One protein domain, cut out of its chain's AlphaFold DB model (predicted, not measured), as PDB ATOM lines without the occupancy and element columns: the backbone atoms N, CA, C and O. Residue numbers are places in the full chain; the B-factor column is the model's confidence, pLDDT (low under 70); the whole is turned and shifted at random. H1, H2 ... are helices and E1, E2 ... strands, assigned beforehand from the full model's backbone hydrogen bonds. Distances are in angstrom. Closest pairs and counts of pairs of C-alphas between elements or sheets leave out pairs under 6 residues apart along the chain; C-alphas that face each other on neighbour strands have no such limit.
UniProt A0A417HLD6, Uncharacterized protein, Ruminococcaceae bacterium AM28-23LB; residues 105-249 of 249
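What this domain is: This is residues 105 to 249 of the 249 residues of an uncharacterized protein of Ruminococcaceae bacterium AM28-23LB (UniProt A0A417HLD6). A twisted sheet is built on the long hairpin E7 and E8, with H1 lying along one face of it and the small H2 beside the later part of H1. The separate hairpin E1 and E2 sits at one end of the long axis, and from it a long unnamed stretch, residues 131 to 159, loops past H1 on the side away from the sheet before it reaches E3. The printed part has 145 residues, with two named helices and eight named strands in the order E1 E2 E3 E4 H1 E5 E6 H2 E7 E8; the class is mixed, helices and strands, though under half of the residues are in named elements. The larger sheet is branched and mixed, with E5 parallel to E7 and its other neighbour pairs antiparallel. The whole is compact, with a radius of gyration of the C-alphas of 15.7 A and spans of 45 by 32 by 26 A.

Where its parts are: Start at Lys 105 and pass residues 105 to 119, which hold no named element. Find C-alpha 120 at (19.025, -59.053, 170.744), where E1 begins, residues 120 to 122; E2 follows at residues 128 to 130. Next come E3, residues 160 to 162, and E4, residues 167 to 171, 13.0 A long. From C-alpha 173 at (20.144, -66.032, 152.246), H1 runs 16.6 A to residue 184. Then read E5, residues 192 to 195, E6, residues 207 to 209, and H2, residues 215 to 221. E7, residues 227 to 237, covers 32.5 A, and E8, residues 240 to 248, covers 24.5 A to C-alpha 248 at (13.177, -60.651, 141.490).

How they stand to each other: Look first at E7, whose pairing is staggered. E4 and E5 lie on one side of it, with N 168 and O 236 at 2.8 A and N 194 and O 228 at 2.8 A. E8 lies on the other side, with N 233 and O 245 at 2.8 A. E3, which forms a hairpin with E4, lies on one side of E4 and E7 on the other side, with N 161 and O 169 at 2.8 A; E6 lies on one side of E8 and E7 on the other side, with N 207 of E6 and O 248 of E8 at 3.0 A. H1 is on this sheet at a height of 7.3 A, over E5 and E7; its closest C-alphas to E7 are those of Thr 176 and Ala 232, 5.2 A. H1 touches H2 with residues 179 to 183 alone, closest at the C-alphas of Leu 183 and Gln 217, 5.9 A, at a steep tilt of 42 degrees, the same way. H2 only grazes the sheet. In H1 and H2 every O i to N i+4 pair is within hydrogen-bond range. The hairpin E1 and E2 has N 121 and O 129 at 2.8 A; E1 and E7 are apart.

The domain as a whole: The farthest C-alphas, Gly 118 and Pro 224, are 46.3 A apart. The printed part has no cut and ends at the chain's last residue, 249. The links E2 to E3 and E5 to E6 are long. Mean pLDDT of the printed part is 71.8, with 56 residues under 70, among them 145 to 159 and 198 to 214.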
ATOM      1  N   LYS A 105      24.958 -62.210 166.349       64.75
ATOM      2  CA  LYS A 105      25.361 -61.837 164.989       64.75
ATOM      3  C   LYS A 105      24.460 -62.533 163.968       64.75
ATOM      4  O   LYS A 105      24.100 -63.699 164.143       64.75
ATOM      5  N   ILE A 106      24.125 -61.825 162.896       68.06
ATOM      6  CA  ILE A 106      23.383 -62.388 161.763       68.06
ATOM      7  C   ILE A 106      24.297 -63.397 161.051       68.06
ATOM      8  O   ILE A 106      25.450 -63.060 160.767       68.06
ATOM      9  N   PRO A 107      23.837 -64.633 160.790       64.50
ATOM     10  CA  PRO A 107      24.662 -65.642 160.147       64.50
ATOM     11  C   PRO A 107      24.937 -65.276 158.686       64.50
ATOM     12  O   PRO A 107      24.046 -64.851 157.962       64.50
ATOM     13  N   THR A 108      26.170 -65.516 158.242       60.69
ATOM     14  CA  THR A 108      26.606 -65.350 156.841       60.69
ATOM     15  C   THR A 108      26.297 -66.577 155.967       60.69
ATOM     16  O   THR A 108      26.765 -66.680 154.841       60.69
ATOM     17  N   GLY A 109      25.531 -67.539 156.491       60.06
ATOM     18  CA  GLY A 109      25.229 -68.810 155.829       60.06
ATOM     19  C   GLY A 109      23.817 -68.889 155.244       60.06
ATOM     20  O   GLY A 109      22.970 -68.041 155.497       60.06
ATOM     21  N   ASP A 110      23.562 -69.966 154.507       62.00
ATOM     22  CA  ASP A 110      22.272 -70.343 153.911       62.00
ATOM     23  C   ASP A 110      21.360 -71.156 154.852       62.00
ATOM     24  O   ASP A 110      20.292 -71.627 154.453       62.00
ATOM     25  N   ALA A 111      21.762 -71.319 156.114       63.50
ATOM     26  CA  ALA A 111      20.932 -71.938 157.136       63.50
ATOM     27  C   ALA A 111      19.700 -71.070 157.423       63.50
ATOM     28  O   ALA A 111      19.815 -69.848 157.543       63.50
ATOM     29  N   SER A 112      18.534 -71.706 157.584       65.25
ATOM     30  CA  SER A 112      17.331 -70.985 158.006       65.25
ATOM     31  C   SER A 112      17.600 -70.299 159.341       65.25
ATOM     32  O   SER A 112      18.012 -70.930 160.323       65.25
ATOM     33  N   TRP A 113      17.399 -68.983 159.367       67.38
ATOM     34  CA  TRP A 113      17.679 -68.158 160.530       67.38
ATOM     35  C   TRP A 113      16.380 -67.605 161.107       67.38
ATOM     36  O   TRP A 113      15.816 -66.627 160.623       67.38
ATOM     37  N   CYS A 114      15.916 -68.246 162.179       65.06
ATOM     38  CA  CYS A 114      14.706 -67.865 162.902       65.06
ATOM     39  C   CYS A 114      15.064 -67.498 164.354       65.06
ATOM     40  O   CYS A 114      15.028 -68.364 165.233       65.06
ATOM     41  N   PRO A 115      15.456 -66.240 164.636       70.25
ATOM     42  CA  PRO A 115      15.830 -65.840 165.989       70.25
ATOM     43  C   PRO A 115      14.605 -65.882 166.929       70.25
ATOM     44  O   PRO A 115      13.549 -65.337 166.582       70.25
ATOM     45  N   PRO A 116      14.707 -66.504 168.123       68.44
ATOM     46  CA  PRO A 116      13.591 -66.588 169.062       68.44
ATOM     47  C   PRO A 116      13.236 -65.218 169.660       68.44
ATOM     48  O   PRO A 116      14.054 -64.293 169.683       68.44
ATOM     49  N   VAL A 117      12.014 -65.092 170.188       69.31
ATOM     50  CA  VAL A 117      11.561 -63.875 170.884       69.31
ATOM     51  C   VAL A 117      12.493 -63.570 172.060       69.31
ATOM     52  O   VAL A 117      12.845 -64.459 172.831       69.31
ATOM     53  N   GLY A 118      12.883 -62.305 172.196       60.94
ATOM     54  CA  GLY A 118      13.828 -61.820 173.199       60.94
ATOM     55  C   GLY A 118      15.284 -61.792 172.729       60.94
ATOM     56  O   GLY A 118      16.127 -61.256 173.444       60.94
ATOM     57  N   THR A 119      15.592 -62.311 171.535       71.25
ATOM     58  CA  THR A 119      16.951 -62.248 170.978       71.25
ATOM     59  C   THR A 119      17.308 -60.812 170.622       71.25
ATOM     60  O   THR A 119      16.592 -60.166 169.860       71.25
ATOM     61  N   VAL A 120      18.426 -60.324 171.152       70.62
ATOM     62  CA  VAL A 120      19.025 -59.053 170.744       70.62
ATOM     63  C   VAL A 120      19.911 -59.344 169.539       70.62
ATOM     64  O   VAL A 120      20.870 -60.094 169.660       70.62
ATOM     65  N   ILE A 121      19.571 -58.808 168.374       72.00
ATOM     66  CA  ILE A 121      20.315 -58.979 167.123       72.00
ATOM     67  C   ILE A 121      21.218 -57.766 166.939       72.00
ATOM     68  O   ILE A 121      20.751 -56.631 167.060       72.00
ATOM     69  N   ASP A 122      22.486 -58.007 166.623       71.94
ATOM     70  CA  ASP A 122      23.386 -56.960 166.144       71.94
ATOM     71  C   ASP A 122      23.083 -56.698 164.668       71.94
ATOM     72  O   ASP A 122      23.249 -57.580 163.821       71.94
ATOM     73  N   LEU A 123      22.610 -55.489 164.359       68.56
ATOM     74  CA  LEU A 123      22.281 -55.091 162.991       68.56
ATOM     75  C   LEU A 123      23.529 -54.811 162.155       68.56
ATOM     76  O   LEU A 123      23.419 -54.423 160.993       68.56
ATOM     77  N   GLY A 124      24.722 -54.949 162.739       61.19
ATOM     78  CA  GLY A 124      25.957 -54.680 162.037       61.19
ATOM     79  C   GLY A 124      26.026 -53.225 161.594       61.19
ATOM     80  O   GLY A 124      26.744 -52.934 160.651       61.19
ATOM     81  N   ASN A 125      25.320 -52.303 162.266       57.75
ATOM     82  CA  ASN A 125      25.417 -50.839 162.150       57.75
ATOM     83  C   ASN A 125      25.736 -50.142 163.500       57.75
ATOM     84  O   ASN A 125      25.840 -48.920 163.542       57.75
ATOM     85  N   GLY A 126      25.976 -50.914 164.571       59.53
ATOM     86  CA  GLY A 126      26.148 -50.406 165.939       59.53
ATOM     87  C   GLY A 126      24.821 -50.197 166.682       59.53
ATOM     88  O   GLY A 126      24.825 -49.756 167.829       59.53
ATOM     89  N   GLN A 127      23.689 -50.516 166.050       64.62
ATOM     90  CA  GLN A 127      22.375 -50.615 166.676       64.62
ATOM     91  C   GLN A 127      22.019 -52.083 166.910       64.62
ATOM     92  O   GLN A 127      22.419 -52.975 166.158       64.62
ATOM     93  N   THR A 128      21.213 -52.324 167.939       70.06
ATOM     94  CA  THR A 128      20.607 -53.630 168.185       70.06
ATOM     95  C   THR A 128      19.110 -53.604 167.940       70.06
ATOM     96  O   THR A 128      18.447 -52.578 168.097       70.06
ATOM     97  N   MET A 129      18.564 -54.767 167.601       69.06
ATOM     98  CA  MET A 129      17.127 -54.996 167.546       69.06
ATOM     99  C   MET A 129      16.756 -56.162 168.453       69.06
ATOM    100  O   MET A 129      17.272 -57.262 168.289       69.06
ATOM    101  N   THR A 130      15.818 -55.955 169.373       73.31
ATOM    102  CA  THR A 130      15.246 -57.051 170.163       73.31
ATOM    103  C   THR A 130      14.064 -57.656 169.423       73.31
ATOM    104  O   THR A 130      13.098 -56.955 169.135       73.31
ATOM    105  N   VAL A 131      14.098 -58.959 169.152       72.44
ATOM    106  CA  VAL A 131      12.983 -59.667 168.512       72.44
ATOM    107  C   VAL A 131      11.790 -59.716 169.465       72.44
ATOM    108  O   VAL A 131      11.831 -60.387 170.491       72.44
ATOM    109  N   THR A 132      10.701 -59.030 169.131       69.75
ATOM    110  CA  THR A 132       9.440 -59.050 169.893       69.75
ATOM    111  C   THR A 132       8.445 -60.067 169.337       69.75
ATOM    112  O   THR A 132       7.580 -60.551 170.064       69.75
ATOM    113  N   LYS A 133       8.588 -60.441 168.060       74.69
ATOM    114  CA  LYS A 133       7.837 -61.524 167.417       74.69
ATOM    115  C   LYS A 133       8.779 -62.332 166.533       74.69
ATOM    116  O   LYS A 133       9.357 -61.772 165.605       74.69
ATOM    117  N   ALA A 134       8.907 -63.622 166.836       71.88
ATOM    118  CA  ALA A 134       9.715 -64.547 166.057       71.88
ATOM    119  C   ALA A 134       9.020 -64.912 164.741       71.88
ATOM    120  O   ALA A 134       7.793 -64.830 164.615       71.88
ATOM    121  N   LYS A 135       9.846 -65.299 163.778       75.56
ATOM    122  CA  LYS A 135       9.445 -65.864 162.498       75.56
ATOM    123  C   LYS A 135       9.197 -67.370 162.656       75.56
ATOM    124  O   LYS A 135       9.864 -68.012 163.469       75.56
ATOM    125  N   ASP A 136       8.239 -67.904 161.906       72.88
ATOM    126  CA  ASP A 136       7.989 -69.346 161.839       72.88
ATOM    127  C   ASP A 136       9.118 -70.050 161.061       72.88
ATOM    128  O   ASP A 136       9.657 -69.455 160.124       72.88
ATOM    129  N   PRO A 137       9.496 -71.291 161.424       71.50
ATOM    130  CA  PRO A 137      10.576 -72.000 160.750       71.50
ATOM    131  C   PRO A 137      10.273 -72.183 159.260       71.50
ATOM    132  O   PRO A 137       9.169 -72.583 158.879       71.50
ATOM    133  N   GLU A 138      11.267 -71.890 158.426       73.69
ATOM    134  CA  GLU A 138      11.182 -72.057 156.977       73.69
ATOM    135  C   GLU A 138      11.335 -73.535 156.593       73.69
ATOM    136  O   GLU A 138      11.958 -74.311 157.327       73.69
ATOM    137  N   PRO A 139      10.758 -73.959 155.458       72.44
ATOM    138  CA  PRO A 139      10.924 -75.323 154.978       72.44
ATOM    139  C   PRO A 139      12.372 -75.588 154.560       72.44
ATOM    140  O   PRO A 139      13.052 -74.708 154.043       72.44
ATOM    141  N   GLU A 140      12.827 -76.828 154.732       71.06
ATOM    142  CA  GLU A 140      14.190 -77.212 154.363       71.06
ATOM    143  C   GLU A 140      14.476 -76.993 152.870       71.06
ATOM    144  O   GLU A 140      13.652 -77.271 151.992       71.06
ATOM    145  N   LEU A 141      15.697 -76.537 152.581       70.94
ATOM    146  CA  LEU A 141      16.175 -76.370 151.218       70.94
ATOM    147  C   LEU A 141      16.328 -77.731 150.541       70.94
ATOM    148  O   LEU A 141      17.196 -78.529 150.893       70.94
ATOM    149  N   THR A 142      15.520 -77.970 149.514       71.44
ATOM    150  CA  THR A 142      15.668 -79.139 148.646       71.44
ATOM    151  C   THR A 142      16.512 -78.754 147.440       71.44
ATOM    152  O   THR A 142      16.097 -77.935 146.624       71.44
ATOM    153  N   VAL A 143      17.712 -79.328 147.336       72.50
ATOM    154  CA  VAL A 143      18.615 -79.078 146.205       72.50
ATOM    155  C   VAL A 143      18.100 -79.844 144.980       72.50
ATOM    156  O   VAL A 143      18.022 -81.076 145.029       72.50
ATOM    157  N   PRO A 144      17.759 -79.166 143.871       72.12
ATOM    158  CA  PRO A 144      17.263 -79.838 142.680       72.12
ATOM    159  C   PRO A 144      18.404 -80.573 141.963       72.12
ATOM    160  O   PRO A 144      19.557 -80.138 141.957       72.12
ATOM    161  N   ALA A 145      18.086 -81.705 141.327       69.00
ATOM    162  CA  ALA A 145      19.081 -82.609 140.735       69.00
ATOM    163  C   ALA A 145      19.950 -81.961 139.637       69.00
ATOM    164  O   ALA A 145      21.058 -82.421 139.366       69.00
ATOM    165  N   ASN A 146      19.461 -80.891 139.010       66.81
ATOM    166  CA  ASN A 146      20.147 -80.150 137.957       66.81
ATOM    167  C   ASN A 146      20.961 -78.947 138.465       66.81
ATOM    168  O   ASN A 146      21.583 -78.271 137.645       66.81
ATOM    169  N   ALA A 147      21.010 -78.698 139.782       62.16
ATOM    170  CA  ALA A 147      21.756 -77.583 140.368       62.16
ATOM    171  C   ALA A 147      23.241 -77.582 139.948       62.16
ATOM    172  O   ALA A 147      23.800 -76.520 139.690       62.16
ATOM    173  N   SER A 148      23.839 -78.777 139.773       61.31
ATOM    174  CA  SER A 148      25.195 -79.021 139.225       61.31
ATOM    175  C   SER A 148      25.521 -78.258 137.941       61.31
ATOM    176  O   SER A 148      26.678 -77.901 137.730       61.31
ATOM    177  N   SER A 149      24.518 -77.970 137.116       59.78
ATOM    178  CA  SER A 149      24.684 -77.318 135.816       59.78
ATOM    179  C   SER A 149      24.657 -75.785 135.873       59.78
ATOM    180  O   SER A 149      24.961 -75.149 134.867       59.78
ATOM    181  N   PHE A 150      24.296 -75.189 137.015       59.38
ATOM    182  CA  PHE A 150      24.062 -73.744 137.151       59.38
ATOM    183  C   PHE A 150      25.034 -73.033 138.115       59.38
ATOM    184  O   PHE A 150      24.932 -71.821 138.298       59.38
ATOM    185  N   TRP A 151      25.985 -73.744 138.733       55.41
ATOM    186  CA  TRP A 151      26.860 -73.170 139.764       55.41
ATOM    187  C   TRP A 151      27.913 -72.203 139.216       55.41
ATOM    188  O   TRP A 151      28.792 -72.641 138.469       55.41
ATOM    189  N   GLN A 152      27.910 -70.951 139.706       52.78
ATOM    190  CA  GLN A 152      29.158 -70.246 140.055       52.78
ATOM    191  C   GLN A 152      29.046 -68.945 140.880       52.78
ATOM    192  O   GLN A 152      29.973 -68.146 140.813       52.78
ATOM    193  N   ASP A 153      28.011 -68.730 141.699       54.84
ATOM    194  CA  ASP A 153      27.969 -67.508 142.521       54.84
ATOM    195  C   ASP A 153      28.306 -67.802 143.990       54.84
ATOM    196  O   ASP A 153      27.679 -68.650 144.642       54.84
ATOM    197  N   GLU A 154      29.334 -67.105 144.488       62.53
ATOM    198  CA  GLU A 154      29.613 -66.968 145.918       62.53
ATOM    199  C   GLU A 154      28.353 -66.452 146.624       62.53
ATOM    200  O   GLU A 154      27.561 -65.702 146.047       62.53
ATOM    201  N   LEU A 155      28.119 -66.900 147.863       65.19
ATOM    202  CA  LEU A 155      26.993 -66.383 148.636       65.19
ATOM    203  C   LEU A 155      27.146 -64.863 148.775       65.19
ATOM    204  O   LEU A 155      28.239 -64.407 149.120       65.19
ATOM    205  N   PRO A 156      26.081 -64.084 148.525       67.38
ATOM    206  CA  PRO A 156      26.155 -62.646 148.686       67.38
ATOM    207  C   PRO A 156      26.418 -62.317 150.154       67.38
ATOM    208  O   PRO A 156      25.966 -63.025 151.062       67.38
ATOM    209  N   GLU A 157      27.120 -61.213 150.389       66.75
ATOM    210  CA  GLU A 157      27.344 -60.727 151.745       66.75
ATOM    211  C   GLU A 157      26.010 -60.463 152.457       66.75
ATOM    212  O   GLU A 157      24.998 -60.064 151.852       66.75
ATOM    213  N   THR A 158      26.013 -60.685 153.772       68.19
ATOM    214  CA  THR A 158      24.878 -60.347 154.623       68.19
ATOM    215  C   THR A 158      24.635 -58.853 154.558       68.19
ATOM    216  O   THR A 158      25.519 -58.034 154.804       68.19
ATOM    217  N   ARG A 159      23.398 -58.484 154.237       68.38
ATOM    218  CA  ARG A 159      22.999 -57.089 154.110       68.38
ATOM    219  C   ARG A 159      21.914 -56.772 155.117       68.38
ATOM    220  O   ARG A 159      20.893 -57.455 155.174       68.38
ATOM    221  N   VAL A 160      22.133 -55.708 155.879       72.12
ATOM    222  CA  VAL A 160      21.133 -55.147 156.785       72.12
ATOM    223  C   VAL A 160      20.841 -53.728 156.341       72.12
ATOM    224  O   VAL A 160      21.744 -52.896 156.256       72.12
ATOM    225  N   VAL A 161      19.580 -53.458 156.031       72.12
ATOM    226  CA  VAL A 161      19.100 -52.121 155.688       72.12
ATOM    227  C   VAL A 161      18.197 -51.656 156.816       72.12
ATOM    228  O   VAL A 161      17.174 -52.271 157.094       72.12
ATOM    229  N   THR A 162      18.579 -50.574 157.481       70.94
ATOM    230  CA  THR A 162      17.761 -49.922 158.508       70.94
ATOM    231  C   THR A 162      17.204 -48.624 157.945       70.94
ATOM    232  O   THR A 162      17.982 -47.813 157.436       70.94
ATOM    233  N   ASP A 163      15.895 -48.403 158.044       64.75
ATOM    234  CA  ASP A 163      15.310 -47.088 157.787       64.75
ATOM    235  C   ASP A 163      15.281 -46.234 159.068       64.75
ATOM    236  O   ASP A 163      15.440 -46.728 160.188       64.75
ATOM    237  N   GLY A 164      15.115 -44.919 158.909       57.34
ATOM    238  CA  GLY A 164      15.021 -43.989 160.037       57.34
ATOM    239  C   GLY A 164      13.705 -44.077 160.823       57.34
ATOM    240  O   GLY A 164      13.575 -43.405 161.843       57.34
ATOM    241  N   GLU A 165      12.739 -44.880 160.369       62.69
ATOM    242  CA  GLU A 165      11.403 -45.030 160.957       62.69
ATOM    243  C   GLU A 165      11.279 -46.293 161.831       62.69
ATOM    244  O   GLU A 165      10.255 -46.498 162.485       62.69
ATOM    245  N   GLY A 166      12.334 -47.113 161.908       66.50
ATOM    246  CA  GLY A 166      12.390 -48.318 162.735       66.50
ATOM    247  C   GLY A 166      12.072 -49.615 161.987       66.50
ATOM    248  O   GLY A 166      11.863 -50.644 162.642       66.50
ATOM    249  N   MET A 167      12.034 -49.598 160.647       75.06
ATOM    250  CA  MET A 167      12.113 -50.823 159.856       75.06
ATOM    251  C   MET A 167      13.554 -51.288 159.691       75.06
ATOM    252  O   MET A 167      14.481 -50.524 159.421       75.06
ATOM    253  N   VAL A 168      13.714 -52.596 159.812       78.75
ATOM    254  CA  VAL A 168      14.968 -53.306 159.623       78.75
ATOM    255  C   VAL A 168      14.707 -54.413 158.616       78.75
ATOM    256  O   VAL A 168      13.866 -55.277 158.845       78.75
ATOM    257  N   LEU A 169      15.428 -54.386 157.503       79.00
ATOM    258  CA  LEU A 169      15.433 -55.435 156.498       79.00
ATOM    259  C   LEU A 169      16.734 -56.212 156.638       79.00
ATOM    260  O   LEU A 169      17.817 -55.651 156.479       79.00
ATOM    261  N   ILE A 170      16.626 -57.502 156.934       81.25
ATOM    262  CA  ILE A 170      17.772 -58.408 157.013       81.25
ATOM    263  C   ILE A 170      17.711 -59.327 155.801       81.25
ATOM    264  O   ILE A 170      16.712 -60.015 155.611       81.25
ATOM    265  N   ARG A 171      18.757 -59.336 154.972       80.88
ATOM    266  CA  ARG A 171      18.835 -60.236 153.817       80.88
ATOM    267  C   ARG A 171      18.771 -61.686 154.288       80.88
ATOM    268  O   ARG A 171      19.586 -62.122 155.100       80.88
ATOM    269  N   ASN A 172      17.811 -62.421 153.749       81.81
ATOM    270  CA  ASN A 172      17.589 -63.822 154.038       81.81
ATOM    271  C   ASN A 172      18.197 -64.678 152.920       81.81
ATOM    272  O   ASN A 172      17.617 -64.870 151.849       81.81
ATOM    273  N   ILE A 173      19.391 -65.201 153.191       80.00
ATOM    274  CA  ILE A 173      20.144 -66.032 152.246       80.00
ATOM    275  C   ILE A 173      19.426 -67.368 151.989       80.00
ATOM    276  O   ILE A 173      19.453 -67.868 150.864       80.00
ATOM    277  N   HIS A 174      18.750 -67.921 152.999       79.38
ATOM    278  CA  HIS A 174      18.011 -69.178 152.897       79.38
ATOM    279  C   HIS A 174      16.876 -69.084 151.866       79.38
ATOM    280  O   HIS A 174      16.832 -69.856 150.909       79.38
ATOM    281  N   GLU A 175      16.011 -68.080 151.986       78.69
ATOM    282  CA  GLU A 175      14.921 -67.848 151.033       78.69
ATOM    283  C   GLU A 175      15.440 -67.422 149.655       78.69
ATOM    284  O   GLU A 175      14.909 -67.850 148.630       78.69
ATOM    285  N   THR A 176      16.555 -66.689 149.596       82.19
ATOM    286  CA  THR A 176      17.206 -66.372 148.313       82.19
ATOM    287  C   THR A 176      17.673 -67.649 147.590       82.19
ATOM    288  O   THR A 176      17.469 -67.801 146.382       82.19
ATOM    289  N   ARG A 177      18.235 -68.627 148.318       80.38
ATOM    290  CA  ARG A 177      18.579 -69.952 147.764       80.38
ATOM    291  C   ARG A 177      17.344 -70.740 147.347       80.38
ATOM    292  O   ARG A 177      17.358 -71.380 146.297       80.38
ATOM    293  N   ARG A 178      16.259 -70.665 148.116       80.25
ATOM    294  CA  ARG A 178      14.994 -71.318 147.767       80.25
ATOM    295  C   ARG A 178      14.418 -70.777 146.457       80.25
ATOM    296  O   ARG A 178      14.012 -71.562 145.598       80.25
ATOM    297  N   MET A 179      14.455 -69.457 146.259       80.50
ATOM    298  CA  MET A 179      14.083 -68.823 144.990       80.50
ATOM    299  C   MET A 179      14.940 -69.356 143.838       80.50
ATOM    300  O   MET A 179      14.401 -69.787 142.818       80.50
ATOM    301  N   GLN A 180      16.261 -69.409 144.016       81.38
ATOM    302  CA  GLN A 180      17.170 -69.954 143.008       81.38
ATOM    303  C   GLN A 180      16.835 -71.411 142.647       81.38
ATOM    304  O   GLN A 180      16.759 -71.747 141.466       81.38
ATOM    305  N   TYR A 181      16.587 -72.271 143.636       80.31
ATOM    306  CA  TYR A 181      16.248 -73.675 143.392       80.31
ATOM    307  C   TYR A 181      14.928 -73.839 142.647       80.31
ATOM    308  O   TYR A 181      14.858 -74.633 141.713       80.31
ATOM    309  N   SER A 182      13.920 -73.032 142.976       80.31
ATOM    310  CA  SER A 182      12.654 -73.048 142.241       80.31
ATOM    311  C   SER A 182      12.808 -72.608 140.775       80.31
ATOM    312  O   SER A 182      12.092 -73.096 139.903       80.31
ATOM    313  N   LEU A 183      13.781 -71.737 140.469       80.12
ATOM    314  CA  LEU A 183      14.108 -71.360 139.091       80.12
ATOM    315  C   LEU A 183      14.865 -72.454 138.346       80.12
ATOM    316  O   LEU A 183      14.634 -72.623 137.151       80.12
ATOM    317  N   PHE A 184      15.733 -73.217 139.016       79.69
ATOM    318  CA  PHE A 184      16.459 -74.312 138.369       79.69
ATOM    319  C   PHE A 184      15.523 -75.353 137.758       79.69
ATOM    320  O   PHE A 184      15.863 -75.923 136.728       79.69
ATOM    321  N   GLU A 185      14.329 -75.567 138.305       79.12
ATOM    322  CA  GLU A 185      13.353 -76.507 137.735       79.12
ATOM    323  C   GLU A 185      12.893 -76.136 136.316       79.12
ATOM    324  O   GLU A 185      12.568 -77.025 135.529       79.12
ATOM    325  N   VAL A 186      12.871 -74.841 135.979       81.50
ATOM    326  CA  VAL A 186      12.345 -74.333 134.699       81.50
ATOM    327  C   VAL A 186      13.380 -73.628 133.829       81.50
ATOM    328  O   VAL A 186      13.121 -73.397 132.648       81.50
ATOM    329  N   ALA A 187      14.530 -73.266 134.395       79.12
ATOM    330  CA  ALA A 187      15.566 -72.526 133.697       79.12
ATOM    331  C   ALA A 187      16.165 -73.344 132.546       79.12
ATOM    332  O   ALA A 187      16.500 -74.522 132.686       79.12
ATOM    333  N   GLU A 188      16.352 -72.691 131.399       78.56
ATOM    334  CA  GLU A 188      17.010 -73.311 130.254       78.56
ATOM    335  C   GLU A 188      18.526 -73.404 130.501       78.56
ATOM    336  O   GLU A 188      19.100 -72.493 131.119       78.56
ATOM    337  N   PRO A 189      19.206 -74.456 130.002       70.94
ATOM    338  CA  PRO A 189      20.658 -74.573 130.095       70.94
ATOM    339  C   PRO A 189      21.362 -73.326 129.539       70.94
ATOM    340  O   PRO A 189      21.228 -72.997 128.363       70.94
ATOM    341  N   GLY A 190      22.126 -72.636 130.390       70.94
ATOM    342  CA  GLY A 190      22.828 -71.392 130.047       70.94
ATOM    343  C   GLY A 190      22.211 -70.114 130.628       70.94
ATOM    344  O   GLY A 190      22.840 -69.057 130.553       70.94
ATOM    345  N   THR A 191      21.034 -70.198 131.253       76.19
ATOM    346  CA  THR A 191      20.457 -69.099 132.042       76.19
ATOM    347  C   THR A 191      21.300 -68.844 133.287       76.19
ATOM    348  O   THR A 191      21.619 -69.775 134.024       76.19
ATOM    349  N   LYS A 192      21.646 -67.579 133.548       78.62
ATOM    350  CA  LYS A 192      22.384 -67.179 134.752       78.62
ATOM    351  C   LYS A 192      21.430 -66.643 135.814       78.62
ATOM    352  O   LYS A 192      20.695 -65.697 135.539       78.62
ATOM    353  N   ILE A 193      21.453 -67.231 137.006       78.19
ATOM    354  CA  ILE A 193      20.622 -66.814 138.140       78.19
ATOM    355  C   ILE A 193      21.542 -66.276 139.231       78.19
ATOM    356  O   ILE A 193      22.253 -67.056 139.862       78.19
ATOM    357  N   TYR A 194      21.504 -64.963 139.426       77.81
ATOM    358  CA  TYR A 194      22.335 -64.239 140.376       77.81
ATOM    359  C   TYR A 194      21.626 -64.083 141.719       77.81
ATOM    360  O   TYR A 194      20.419 -63.829 141.772       77.81
ATOM    361  N   LEU A 195      22.395 -64.215 142.798       77.12
ATOM    362  CA  LEU A 195      21.941 -63.963 144.165       77.12
ATOM    363  C   LEU A 195      22.239 -62.503 144.522       77.12
ATOM    364  O   LEU A 195      23.397 -62.094 144.503       77.12
ATOM    365  N   GLY A 196      21.206 -61.740 144.860       74.38
ATOM    366  CA  GLY A 196      21.296 -60.300 145.086       74.38
ATOM    367  C   GLY A 196      20.952 -59.473 143.845       74.38
ATOM    368  O   GLY A 196      21.067 -59.915 142.699       74.38
ATOM    369  N   LEU A 197      20.487 -58.244 144.076       72.38
ATOM    370  CA  LEU A 197      20.077 -57.321 143.012       72.38
ATOM    371  C   LEU A 197      21.199 -56.385 142.530       72.38
ATOM    372  O   LEU A 197      20.923 -55.487 141.736       72.38
ATOM    373  N   GLU A 198      22.448 -56.546 142.989       69.88
ATOM    374  CA  GLU A 198      23.536 -55.593 142.704       69.88
ATOM    375  C   GLU A 198      23.861 -55.467 141.204       69.88
ATOM    376  O   GLU A 198      24.308 -54.416 140.748       69.88
ATOM    377  N   GLY A 199      23.609 -56.522 140.424       65.19
ATOM    378  CA  GLY A 199      23.829 -56.539 138.974       65.19
ATOM    379  C   GLY A 199      22.612 -56.167 138.117       65.19
ATOM    380  O   GLY A 199      22.745 -56.143 136.890       65.19
ATOM    381  N   ALA A 200      21.445 -55.922 138.723       67.81
ATOM    382  CA  ALA A 200      20.205 -55.644 138.000       67.81
ATOM    383  C   ALA A 200      20.133 -54.175 137.547       67.81
ATOM    384  O   ALA A 200      20.519 -53.265 138.284       67.81
ATOM    385  N   ARG A 201      19.618 -53.921 136.340       64.94
ATOM    386  CA  ARG A 201      19.587 -52.573 135.754       64.94
ATOM    387  C   ARG A 201      18.401 -51.750 136.266       64.94
ATOM    388  O   ARG A 201      17.330 -52.295 136.560       64.94
ATOM    389  N   PRO A 202      18.530 -50.413 136.315       53.50
ATOM    390  CA  PRO A 202      17.391 -49.525 136.511       53.50
ATOM    391  C   PRO A 202      16.377 -49.696 135.366       53.50
ATOM    392  O   PRO A 202      16.672 -49.383 134.215       53.50
ATOM    393  N   GLY A 203      15.179 -50.198 135.679       58.50
ATOM    394  CA  GLY A 203      14.102 -50.433 134.707       58.50
ATOM    395  C   GLY A 203      13.869 -51.897 134.326       58.50
ATOM    396  O   GLY A 203      12.897 -52.166 133.620       58.50
ATOM    397  N   ASP A 204      14.691 -52.835 134.814       64.81
ATOM    398  CA  ASP A 204      14.346 -54.258 134.735       64.81
ATOM    399  C   ASP A 204      13.021 -54.502 135.483       64.81
ATOM    400  O   ASP A 204      12.791 -53.864 136.522       64.81
ATOM    401  N   PRO A 205      12.125 -55.367 134.964       62.97
ATOM    402  CA  PRO A 205      10.839 -55.632 135.595       62.97
ATOM    403  C   PRO A 205      11.048 -56.098 137.036       62.97
ATOM    404  O   PRO A 205      11.486 -57.219 137.262       62.97
ATOM    405  N   ASN A 206      10.745 -55.234 138.007       66.56
ATOM    406  CA  ASN A 206      10.856 -55.591 139.414       66.56
ATOM    407  C   ASN A 206       9.567 -56.246 139.884       66.56
ATOM    408  O   ASN A 206       8.468 -55.726 139.678       66.56
ATOM    409  N   VAL A 207       9.721 -57.380 140.541       66.69
ATOM    410  CA  VAL A 207       8.634 -58.180 141.080       66.69
ATOM    411  C   VAL A 207       8.843 -58.189 142.594       66.69
ATOM    412  O   VAL A 207       9.601 -59.000 143.111       66.69
ATOM    413  N   GLU A 208       8.189 -57.253 143.296       64.19
ATOM    414  CA  GLU A 208       8.172 -57.145 144.768       64.19
ATOM    415  C   GLU A 208       6.903 -57.808 145.325       64.19
ATOM    416  O   GLU A 208       5.803 -57.285 145.140       64.19
ATOM    417  N   TRP A 209       7.023 -58.968 145.983       62.38
ATOM    418  CA  TRP A 209       5.847 -59.743 146.422       62.38
ATOM    419  C   TRP A 209       6.072 -60.513 147.731       62.38
ATOM    420  O   TRP A 209       7.211 -60.838 148.065       62.38
ATOM    421  N   PRO A 210       5.002 -60.896 148.455       54.06
ATOM    422  CA  PRO A 210       4.990 -62.122 149.247       54.06
ATOM    423  C   PRO A 210       4.815 -63.334 148.303       54.06
ATOM    424  O   PRO A 210       3.814 -63.437 147.597       54.06
ATOM    425  N   TRP A 211       5.812 -64.220 148.251       63.69
ATOM    426  CA  TRP A 211       5.899 -65.350 147.313       63.69
ATOM    427  C   TRP A 211       4.861 -66.464 147.561       63.69
ATOM    428  O   TRP A 211       4.493 -66.747 148.702       63.69
ATOM    429  N   HIS A 212       4.462 -67.153 146.485       63.34
ATOM    430  CA  HIS A 212       3.843 -68.481 146.519       63.34
ATOM    431  C   HIS A 212       4.438 -69.395 145.432       63.34
ATOM    432  O   HIS A 212       4.945 -68.928 144.409       63.34
ATOM    433  N   GLU A 213       4.357 -70.710 145.648       63.56
ATOM    434  CA  GLU A 213       4.910 -71.736 144.757       63.56
ATOM    435  C   GLU A 213       4.394 -71.589 143.308       63.56
ATOM    436  O   GLU A 213       3.232 -71.242 143.074       63.56
ATOM    437  N   GLY A 214       5.275 -71.801 142.325       67.12
ATOM    438  CA  GLY A 214       4.958 -71.752 140.891       67.12
ATOM    439  C   GLY A 214       5.042 -70.367 140.234       67.12
ATOM    440  O   GLY A 214       5.117 -70.277 139.008       67.12
ATOM    441  N   MET A 215       5.046 -69.272 141.001       73.88
ATOM    442  CA  MET A 215       4.971 -67.925 140.418       73.88
ATOM    443  C   MET A 215       6.306 -67.411 139.876       73.88
ATOM    444  O   MET A 215       6.335 -66.746 138.843       73.88
ATOM    445  N   LEU A 216       7.419 -67.757 140.527       77.12
ATOM    446  CA  LEU A 216       8.756 -67.408 140.038       77.12
ATOM    447  C   LEU A 216       9.053 -68.136 138.717       77.12
ATOM    448  O   LEU A 216       9.625 -67.565 137.788       77.12
ATOM    449  N   GLN A 217       8.555 -69.368 138.595       81.12
ATOM    450  CA  GLN A 217       8.583 -70.136 137.362       81.12
ATOM    451  C   GLN A 217       7.731 -69.486 136.267       81.12
ATOM    452  O   GLN A 217       8.192 -69.338 135.140       81.12
ATOM    453  N   GLN A 218       6.509 -69.043 136.589       77.88
ATOM    454  CA  GLN A 218       5.667 -68.305 135.639       77.88
ATOM    455  C   GLN A 218       6.310 -66.995 135.195       77.88
ATOM    456  O   GLN A 218       6.251 -66.665 134.011       77.88
ATOM    457  N   MET A 219       6.944 -66.271 136.125       78.25
ATOM    458  CA  MET A 219       7.714 -65.080 135.803       78.25
ATOM    459  C   MET A 219       8.776 -65.443 134.777       78.25
ATOM    460  O   MET A 219       8.773 -64.842 133.714       78.25
ATOM    461  N   TYR A 220       9.612 -66.454 135.032       79.62
ATOM    462  CA  TYR A 220      10.637 -66.903 134.088       79.62
ATOM    463  C   TYR A 220      10.052 -67.271 132.713       79.62
ATOM    464  O   TYR A 220      10.521 -66.765 131.698       79.62
ATOM    465  N   LEU A 221       8.972 -68.056 132.680       81.56
ATOM    466  CA  LEU A 221       8.312 -68.521 131.454       81.56
ATOM    467  C   LEU A 221       7.551 -67.423 130.691       81.56
ATOM    468  O   LEU A 221       7.174 -67.633 129.538       81.56
ATOM    469  N   SER A 222       7.323 -66.249 131.289       80.69
ATOM    470  CA  SER A 222       6.582 -65.151 130.651       80.69
ATOM    471  C   SER A 222       7.303 -64.541 129.442       80.69
ATOM    472  O   SER A 222       6.711 -63.749 128.709       80.69
ATOM    473  N   GLY A 223       8.589 -64.835 129.258       74.06
ATOM    474  CA  GLY A 223       9.390 -64.305 128.164       74.06
ATOM    475  C   GLY A 223      10.829 -64.818 128.203       74.06
ATOM    476  O   GLY A 223      11.277 -65.308 129.238       74.06
ATOM    477  N   PRO A 224      11.572 -64.696 127.092       72.38
ATOM    478  CA  PRO A 224      12.944 -65.178 127.018       72.38
ATOM    479  C   PRO A 224      13.839 -64.390 127.982       72.38
ATOM    480  O   PRO A 224      14.027 -63.183 127.821       72.38
ATOM    481  N   ARG A 225      14.409 -65.076 128.977       73.94
ATOM    482  CA  ARG A 225      15.349 -64.504 129.948       73.94
ATOM    483  C   ARG A 225      16.638 -65.308 129.957       73.94
ATOM    484  O   ARG A 225      16.615 -66.521 130.076       73.94
ATOM    485  N   SER A 226      17.765 -64.612 129.848       75.19
ATOM    486  CA  SER A 226      19.106 -65.212 129.971       75.19
ATOM    487  C   SER A 226      19.777 -64.896 131.309       75.19
ATOM    488  O   SER A 226      20.785 -65.513 131.657       75.19
ATOM    489  N   LYS A 227      19.235 -63.925 132.051       80.00
ATOM    490  CA  LYS A 227      19.714 -63.473 133.356       80.00
ATOM    491  C   LYS A 227      18.513 -63.213 134.255       80.00
ATOM    492  O   LYS A 227      17.540 -62.635 133.776       80.00
ATOM    493  N   VAL A 228      18.600 -63.651 135.502       79.75
ATOM    494  CA  VAL A 228      17.601 -63.402 136.544       79.75
ATOM    495  C   VAL A 228      18.346 -63.053 137.823       79.75
ATOM    496  O   VAL A 228      19.330 -63.716 138.147       79.75
ATOM    497  N   TRP A 229      17.893 -62.035 138.537       80.81
ATOM    498  CA  TRP A 229      18.401 -61.668 139.857       80.81
ATOM    499  C   TRP A 229      17.320 -61.945 140.889       80.81
ATOM    500  O   TRP A 229      16.163 -61.591 140.672       80.81
ATOM    501  N   VAL A 230      17.685 -62.584 141.997       82.75
ATOM    502  CA  VAL A 230      16.759 -62.889 143.096       82.75
ATOM    503  C   VAL A 230      17.364 -62.459 144.424       82.75
ATOM    504  O   VAL A 230      18.549 -62.677 144.666       82.75
ATOM    505  N   ASP A 231      16.561 -61.845 145.284       83.81
ATOM    506  CA  ASP A 231      16.961 -61.421 146.626       83.81
ATOM    507  C   ASP A 231      15.753 -61.510 147.567       83.81
ATOM    508  O   ASP A 231      14.611 -61.280 147.161       83.81
ATOM    509  N   ALA A 232      15.988 -61.861 148.827       83.06
ATOM    510  CA  ALA A 232      14.940 -61.967 149.834       83.06
ATOM    511  C   ALA A 232      15.355 -61.240 151.114       83.06
ATOM    512  O   ALA A 232      16.499 -61.327 151.556       83.06
ATOM    513  N   TYR A 233      14.408 -60.545 151.737       82.12
ATOM    514  CA  TYR A 233      14.623 -59.753 152.944       82.12
ATOM    515  C   TYR A 233      13.557 -60.048 153.991       82.12
ATOM    516  O   TYR A 233      12.363 -59.936 153.731       82.12
ATOM    517  N   ASP A 234      13.978 -60.338 155.214       81.56
ATOM    518  CA  ASP A 234      13.089 -60.381 156.364       81.56
ATOM    519  C   ASP A 234      12.862 -58.976 156.905       81.56
ATOM    520  O   ASP A 234      13.796 -58.297 157.335       81.56
ATOM    521  N   VAL A 235      11.600 -58.542 156.866       81.44
ATOM    522  CA  VAL A 235      11.191 -57.201 157.274       81.44
ATOM    523  C   VAL A 235      10.729 -57.235 158.724       81.44
ATOM    524  O   VAL A 235       9.718 -57.856 159.076       81.44
ATOM    525  N   TYR A 236      11.450 -56.509 159.565       79.62
ATOM    526  CA  TYR A 236      11.113 -56.255 160.955       79.62
ATOM    527  C   TYR A 236      10.713 -54.796 161.132       79.62
ATOM    528  O   TYR A 236      11.286 -53.907 160.511       79.62
ATOM    529  N   PHE A 237       9.765 -54.537 162.028       78.75
ATOM    530  CA  PHE A 237       9.430 -53.187 162.475       78.75
ATOM    531  C   PHE A 237       9.359 -53.166 163.995       78.75
ATOM    532  O   PHE A 237       8.588 -53.928 164.584       78.75
ATOM    533  N   ASN A 238      10.178 -52.335 164.643       75.69
ATOM    534  CA  ASN A 238      10.292 -52.298 166.109       75.69
ATOM    535  C   ASN A 238      10.494 -53.699 166.733       75.69
ATOM    536  O   ASN A 238       9.853 -54.072 167.720       75.69
ATOM    537  N   GLY A 239      11.335 -54.527 166.101       70.25
ATOM    538  CA  GLY A 239      11.613 -55.894 166.553       70.25
ATOM    539  C   GLY A 239      10.538 -56.933 166.228       70.25
ATOM    540  O   GLY A 239      10.737 -58.124 166.474       70.25
ATOM    541  N   ARG A 240       9.393 -56.528 165.672       79.06
ATOM    542  CA  ARG A 240       8.323 -57.443 165.267       79.06
ATOM    543  C   ARG A 240       8.563 -57.891 163.832       79.06
ATOM    544  O   ARG A 240       8.540 -57.054 162.933       79.06
ATOM    545  N   PHE A 241       8.712 -59.197 163.611       81.31
ATOM    546  CA  PHE A 241       8.681 -59.753 162.258       81.31
ATOM    547  C   PHE A 241       7.327 -59.453 161.596       81.31
ATOM    548  O   PHE A 241       6.264 -59.758 162.161       81.31
ATOM    549  N   LEU A 242       7.368 -58.826 160.420       81.25
ATOM    550  CA  LEU A 242       6.188 -58.504 159.625       81.25
ATOM    551  C   LEU A 242       5.960 -59.562 158.546       81.25
ATOM    552  O   LEU A 242       4.920 -60.219 158.560       81.25
ATOM    553  N   HIS A 243       6.909 -59.694 157.622       79.31
ATOM    554  CA  HIS A 243       6.870 -60.616 156.489       79.31
ATOM    555  C   HIS A 243       8.263 -60.742 155.860       79.31
ATOM    556  O   HIS A 243       9.124 -59.884 156.063       79.31
ATOM    557  N   THR A 244       8.460 -61.783 155.056       80.81
ATOM    558  CA  THR A 244       9.587 -61.868 154.122       80.81
ATOM    559  C   THR A 244       9.182 -61.191 152.820       80.81
ATOM    560  O   THR A 244       8.137 -61.507 152.245       80.81
ATOM    561  N   ARG A 245       9.977 -60.219 152.385       80.12
ATOM    562  CA  ARG A 245       9.879 -59.576 151.079       80.12
ATOM    563  C   ARG A 245      10.770 -60.327 150.104       80.12
ATOM    564  O   ARG A 245      11.933 -60.567 150.403       80.12
ATOM    565  N   TYR A 246      10.222 -60.646 148.943       80.38
ATOM    566  CA  TYR A 246      10.947 -61.282 147.856       80.38
ATOM    567  C   TYR A 246      11.046 -60.295 146.704       80.38
ATOM    568  O   TYR A 246      10.058 -59.636 146.367       80.38
ATOM    569  N   GLU A 247      12.228 -60.202 146.118       78.88
ATOM    570  CA  GLU A 247      12.514 -59.325 144.996       78.88
ATOM    571  C   GLU A 247      13.158 -60.149 143.882       78.88
ATOM    572  O   GLU A 247      14.106 -60.905 144.103       78.88
ATOM    573  N   ALA A 248      12.615 -60.024 142.674       80.31
ATOM    574  CA  ALA A 248      13.177 -60.651 141.490       80.31
ATOM    575  C   ALA A 248      13.176 -59.677 140.311       80.31
ATOM    576  O   ALA A 248      12.222 -58.910 140.138       80.31
ATOM    577  N   LYS A 249      14.245 -59.723 139.515       78.00
ATOM    578  CA  LYS A 249      14.444 -58.910 138.309       78.00
ATOM    579  C   LYS A 249      14.909 -59.761 137.134       78.00
ATOM    580  O   LYS A 249      15.701 -60.704 137.367       78.00
TER     581      LYS A 249